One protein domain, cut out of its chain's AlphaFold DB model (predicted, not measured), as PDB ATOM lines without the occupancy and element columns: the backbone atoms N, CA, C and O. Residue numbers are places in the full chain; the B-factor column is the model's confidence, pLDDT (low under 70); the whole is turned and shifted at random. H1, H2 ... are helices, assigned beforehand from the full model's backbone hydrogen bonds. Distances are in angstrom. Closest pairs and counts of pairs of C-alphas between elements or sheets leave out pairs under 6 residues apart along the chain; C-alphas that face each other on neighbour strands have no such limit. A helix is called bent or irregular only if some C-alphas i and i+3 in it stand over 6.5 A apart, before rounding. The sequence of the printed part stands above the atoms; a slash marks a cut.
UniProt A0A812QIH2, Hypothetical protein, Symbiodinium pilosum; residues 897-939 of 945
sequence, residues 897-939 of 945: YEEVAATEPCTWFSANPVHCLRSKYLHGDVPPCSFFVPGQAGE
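What this domain is: This is residues 897 to 939 of the 945 residues of the protein "Hypothetical protein" of Symbiodinium pilosum (UniProt A0A812QIH2). Two short helices stand at opposite ends of a small domain built largely of loops: H2, the longer, at one end, and H1 at the other. Between them the chain winds through residues 904 to 912, and after H2 the unnamed stretch of residues 924 to 939 folds back toward the H1 end. The printed part has 43 residues, with two named helices in the order H1, H2 and no named strand. The class is all helix, though the helices hold 18 of the 43 printed residues, under half. The whole is compact, with a radius of gyration of the C-alphas of 10.1 A and spans of 27 by 21 by 17 A.

How they stand to each other: H2, residues 913 to 923, is the longest helix. H1, residues 897 to 903, is apart from it, with no C-alpha of the one within 8 A of the other. A short link of 9 residues joins H1 to H2. In H1 every O i to N i+4 pair is within hydrogen-bond range; in H2 6 of 7 are.

Where its parts are: H2 has 11 residues and measures 14.2 A from C-alpha 913 at (129.562, 89.341, 102.863) to C-alpha 923 at (141.918, 95.206, 98.868). It is neither bent nor irregular, but only just: C-alphas 920 and 923 are 6.4 A apart. H1 has 7 residues and measures 10.0 A, from C-alpha 897 at (133.510, 102.310, 117.012) to C-alpha 903 at (133.484, 93.495, 121.791).

The domain as a whole: The two C-alphas farthest apart are those of Leu 922 and Gly 935, at 27.1 A. The C-alphas of residues 924 to 939 lie 4 to 14 A from the mean of the C-alphas. The printed part has no cut. Its mean pLDDT is 88.9, and residues 937 to 939 are under 70.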
ATOM      1  N   TYR A 897     133.862 103.415 117.903       93.38
ATOM      2  CA  TYR A 897     133.510 102.310 117.012       93.38
ATOM      3  C   TYR A 897     134.491 101.134 117.135       93.38
ATOM      4  O   TYR A 897     134.064  99.987 117.122       93.38
ATOM      5  N   GLU A 898     135.778 101.430 117.310       93.25
ATOM      6  CA  GLU A 898     136.846 100.465 117.586       93.25
ATOM      7  C   GLU A 898     136.590  99.650 118.867       93.25
ATOM      8  O   GLU A 898     136.596  98.423 118.825       93.25
ATOM      9  N   GLU A 899     136.262 100.317 119.978       93.31
ATOM     10  CA  GLU A 899     135.927  99.681 121.261       93.31
ATOM     11  C   GLU A 899     134.689  98.776 121.130       93.31
ATOM     12  O   GLU A 899     134.672  97.651 121.630       93.31
ATOM     13  N   VAL A 900     133.662  99.234 120.403       90.81
ATOM     14  CA  VAL A 900     132.470  98.422 120.119       90.81
ATOM     15  C   VAL A 900     132.835  97.223 119.242       90.81
ATOM     16  O   VAL A 900     132.484  96.103 119.595       90.81
ATOM     17  N   ALA A 901     133.578  97.421 118.151       91.00
ATOM     18  CA  ALA A 901     133.979  96.367 117.215       91.00
ATOM     19  C   ALA A 901     134.905  95.306 117.840       91.00
ATOM     20  O   ALA A 901     134.866  94.151 117.420       91.00
ATOM     21  N   ALA A 902     135.690  95.668 118.860       87.75
ATOM     22  CA  ALA A 902     136.477  94.723 119.651       87.75
ATOM     23  C   ALA A 902     135.600  93.800 120.523       87.75
ATOM     24  O   ALA A 902     135.965  92.653 120.777       87.75
ATOM     25  N   THR A 903     134.431  94.279 120.969       89.62
ATOM     26  CA  THR A 903     133.484  93.495 121.791       89.62
ATOM     27  C   THR A 903     132.406  92.770 120.979       89.62
ATOM     28  O   THR A 903     132.008  91.664 121.342       89.62
ATOM     29  N   GLU A 904     131.951  93.360 119.872       91.00
ATOM     30  CA  GLU A 904     130.829  92.889 119.061       91.00
ATOM     31  C   GLU A 904     131.300  92.421 117.672       91.00
ATOM     32  O   GLU A 904     131.532  93.242 116.780       91.00
ATOM     33  N   PRO A 905     131.392  91.101 117.418       91.38
ATOM     34  CA  PRO A 905     131.928  90.568 116.163       91.38
ATOM     35  C   PRO A 905     131.011  90.803 114.948       91.38
ATOM     36  O   PRO A 905     131.435  90.594 113.809       91.38
ATOM     37  N   CYS A 906     129.758  91.221 115.158       94.12
ATOM     38  CA  CYS A 906     128.802  91.554 114.101       94.12
ATOM     39  C   CYS A 906     128.786  93.068 113.840       94.12
ATOM     40  O   CYS A 906     127.930  93.800 114.333       94.12
ATOM     41  N   THR A 907     129.743  93.535 113.044       95.12
ATOM     42  CA  THR A 907     129.926  94.952 112.717       95.12
ATOM     43  C   THR A 907     129.340  95.303 111.347       95.12
ATOM     44  O   THR A 907     128.961  94.429 110.566       95.12
ATOM     45  N   TRP A 908     129.317  96.592 110.996       94.31
ATOM     46  CA  TRP A 908     128.915  97.058 109.661       94.31
ATOM     47  C   TRP A 908     129.793  96.517 108.521       94.31
ATOM     48  O   TRP A 908     129.332  96.439 107.379       94.31
ATOM     49  N   PHE A 909     131.028  96.117 108.831       95.25
ATOM     50  CA  PHE A 909     131.967  95.525 107.884       95.25
ATOM     51  C   PHE A 909     131.827  93.996 107.835       95.25
ATOM     52  O   PHE A 909     131.593  93.443 106.759       95.25
ATOM     53  N   SER A 910     131.862  93.321 108.992       95.06
ATOM     54  CA  SER A 910     131.797  91.851 109.078       95.06
ATOM     55  C   SER A 910     130.407  91.271 108.791       95.06
ATOM     56  O   SER A 910     130.300  90.138 108.329       95.06
ATOM     57  N   ALA A 911     129.322  92.030 108.984       95.06
ATOM     58  CA  ALA A 911     127.979  91.589 108.597       95.06
ATOM     59  C   ALA A 911     127.748  91.605 107.074       95.06
ATOM     60  O   ALA A 911     126.808  90.968 106.600       95.06
ATOM     61  N   ASN A 912     128.567  92.321 106.295       95.44
ATOM     62  CA  ASN A 912     128.395  92.452 104.849       95.44
ATOM     63  C   ASN A 912     129.300  91.451 104.099       95.44
ATOM     64  O   ASN A 912     130.509  91.681 103.988       95.44
ATOM     65  N   PRO A 913     128.748  90.377 103.497       93.50
ATOM     66  CA  PRO A 913     129.562  89.341 102.863       93.50
ATOM     67  C   PRO A 913     130.326  89.862 101.638       93.50
ATOM     68  O   PRO A 913     131.433  89.406 101.366       93.50
ATOM     69  N   VAL A 914     129.791  90.859 100.919       94.00
ATOM     70  CA  VAL A 914     130.486  91.469  99.772       94.00
ATOM     71  C   VAL A 914     131.667  92.315 100.243       94.00
ATOM     72  O   VAL A 914     132.696  92.332  99.575       94.00
ATOM     73  N   HIS A 915     131.557  92.992 101.390       94.94
ATOM     74  CA  HIS A 915     132.681  93.733 101.965       94.94
ATOM     75  C   HIS A 915     133.803  92.782 102.401       94.94
ATOM     76  O   HIS A 915     134.940  92.970 101.981       94.94
ATOM     77  N   CYS A 916     133.471  91.710 103.123       95.31
ATOM     78  CA  CYS A 916     134.426  90.680 103.547       95.31
ATOM     79  C   CYS A 916     135.169  90.047 102.352       95.31
ATOM     80  O   CYS A 916     136.395  89.942 102.334       95.31
ATOM     81  N   LEU A 917     134.433  89.702 101.289       94.62
ATOM     82  CA  LEU A 917     135.023  89.184 100.053       94.62
ATOM     83  C   LEU A 917     135.913  90.220  99.342       94.62
ATOM     84  O   LEU A 917     136.972  89.860  98.834       94.62
ATOM     85  N   ARG A 918     135.531  91.504  99.307       95.44
ATOM     86  CA  ARG A 918     136.370  92.567  98.721       95.44
ATOM     87  C   ARG A 918     137.633  92.826  99.536       95.44
ATOM     88  O   ARG A 918     138.691  92.975  98.933       95.44
ATOM     89  N   SER A 919     137.533  92.811 100.862       96.00
ATOM     90  CA  SER A 919     138.663  92.911 101.787       96.00
ATOM     91  C   SER A 919     139.722  91.845 101.475       96.00
ATOM     92  O   SER A 919     140.865  92.173 101.159       96.00
ATOM     93  N   LYS A 920     139.298  90.576 101.380       94.44
ATOM     94  CA  LYS A 920     140.173  89.447 101.025       94.44
ATOM     95  C   LYS A 920     140.716  89.485  99.591       94.44
ATOM     96  O   LYS A 920     141.899  89.236  99.387       94.44
ATOM     97  N   TYR A 921     139.865  89.724  98.591       94.81
ATOM     98  CA  TYR A 921     140.217  89.463  97.186       94.81
ATOM     99  C   TYR A 921     140.580  90.699  96.353       94.81
ATOM    100  O   TYR A 921     141.241  90.533  95.332       94.81
ATOM    101  N   LEU A 922     140.152  91.910  96.735       95.06
ATOM    102  CA  LEU A 922     140.421  93.149  95.981       95.06
ATOM    103  C   LEU A 922     141.305  94.148  96.733       95.06
ATOM    104  O   LEU A 922     142.096  94.834  96.091       95.06
ATOM    105  N   HIS A 923     141.142  94.271  98.050       95.12
ATOM    106  CA  HIS A 923     141.918  95.206  98.868       95.12
ATOM    107  C   HIS A 923     143.208  94.565  99.387       95.12
ATOM    108  O   HIS A 923     144.241  95.226  99.408       95.12
ATOM    109  N   GLY A 924     143.173  93.260  99.686       92.38
ATOM    110  CA  GLY A 924     144.331  92.534 100.206       92.38
ATOM    111  C   GLY A 924     144.631  92.909 101.654       92.38
ATOM    112  O   GLY A 924     145.797  92.964 102.034       92.38
ATOM    113  N   ASP A 925     143.589  93.205 102.436       92.69
ATOM    114  CA  ASP A 925     143.731  93.583 103.841       92.69
ATOM    115  C   ASP A 925     144.305  92.405 104.648       92.69
ATOM    116  O   ASP A 925     143.950  91.244 104.416       92.69
ATOM    117  N   VAL A 926     145.190  92.698 105.605       90.12
ATOM    118  CA  VAL A 926     145.872  91.693 106.435       90.12
ATOM    119  C   VAL A 926     145.704  92.054 107.917       90.12
ATOM    120  O   VAL A 926     146.284  93.050 108.345       90.12
ATOM    121  N   PRO A 927     144.965  91.255 108.712       90.50
ATOM    122  CA  PRO A 927     144.070  90.170 108.291       90.50
ATOM    123  C   PRO A 927     142.838  90.693 107.516       90.50
ATOM    124  O   PRO A 927     142.386  91.812 107.765       90.50
ATOM    125  N   PRO A 928     142.247  89.895 106.608       92.44
ATOM    126  CA  PRO A 928     141.048  90.301 105.884       92.44
ATOM    127  C   PRO A 928     139.819  90.325 106.801       92.44
ATOM    128  O   PRO A 928     139.686  89.510 107.715       92.44
ATOM    129  N   CYS A 929     138.869  91.218 106.514       92.94
ATOM    130  CA  CYS A 929     137.598  91.277 107.230       92.94
ATOM    131  C   CYS A 929     136.816  89.967 107.033       92.94
ATOM    132  O   CYS A 929     136.332  89.674 105.937       92.94
ATOM    133  N   SER A 930     136.669  89.189 108.104       91.25
ATOM    134  CA  SER A 930     135.932  87.924 108.101       91.25
ATOM    135  C   SER A 930     134.424  88.142 108.230       91.25
ATOM    136  O   SER A 930     133.964  89.004 108.979       91.25
ATOM    137  N   PHE A 931     133.641  87.334 107.511       92.81
ATOM    138  CA  PHE A 931     132.181  87.388 107.580       92.81
ATOM    139  C   PHE A 931     131.679  86.860 108.928       92.81
ATOM    140  O   PHE A 931     132.080  85.784 109.368       92.81
ATOM    141  N   PHE A 932     130.781  87.605 109.571       91.12
ATOM    142  CA  PHE A 932     130.219  87.226 110.860       91.12
ATOM    143  C   PHE A 932     129.295  86.007 110.733       91.12
ATOM    144  O   PHE A 932     128.241  86.065 110.096       91.12
ATOM    145  N   VAL A 933     129.656  84.925 111.424       84.88
ATOM    146  CA  VAL A 933     128.831  83.725 111.591       84.88
ATOM    147  C   VAL A 933     128.530  83.549 113.086       84.88
ATOM    148  O   VAL A 933     129.467  83.411 113.874       84.88
ATOM    149  N   PRO A 934     127.252  83.536 113.518       79.44
ATOM    150  CA  PRO A 934     126.899  83.278 114.913       79.44
ATOM    151  C   PRO A 934     127.508  81.967 115.429       79.44
ATOM    152  O   PRO A 934     127.399  80.929 114.781       79.44
ATOM    153  N   GLY A 935     128.145  82.017 116.600       72.81
ATOM    154  CA  GLY A 935     128.808  80.862 117.216       72.81
ATOM    155  C   GLY A 935     130.226  80.572 116.704       72.81
ATOM    156  O   GLY A 935     130.938  79.805 117.347       72.81
ATOM    157  N   GLN A 936     130.676  81.205 115.616       76.12
ATOM    158  CA  GLN A 936     132.084  81.189 115.222       76.12
ATOM    159  C   GLN A 936     132.817  82.309 115.971       76.12
ATOM    160  O   GLN A 936     132.453  83.482 115.867       76.12
ATOM    161  N   ALA A 937     133.844  81.960 116.748       55.69
ATOM    162  CA  ALA A 937     134.706  82.960 117.365       55.69
ATOM    163  C   ALA A 937     135.441  83.734 116.259       55.69
ATOM    164  O   ALA A 937     136.076  83.127 115.401       55.69
ATOM    165  N   GLY A 938     135.342  85.065 116.267       52.56
ATOM    166  CA  GLY A 938     136.093  85.901 115.335       52.56
ATOM    167  C   GLY A 938     137.591  85.808 115.624       52.56
ATOM    168  O   GLY A 938     138.047  86.323 116.642       52.56
ATOM    169  N   GLU A 939     138.343  85.177 114.721       44.34
ATOM    170  CA  GLU A 939     139.810  85.007 114.777       44.34
ATOM    171  C   GLU A 939     140.601  86.289 114.460       44.34
ATOM    172  O   GLU A 939     141.773  86.240 114.104       44.34
TER     173      GLU A 939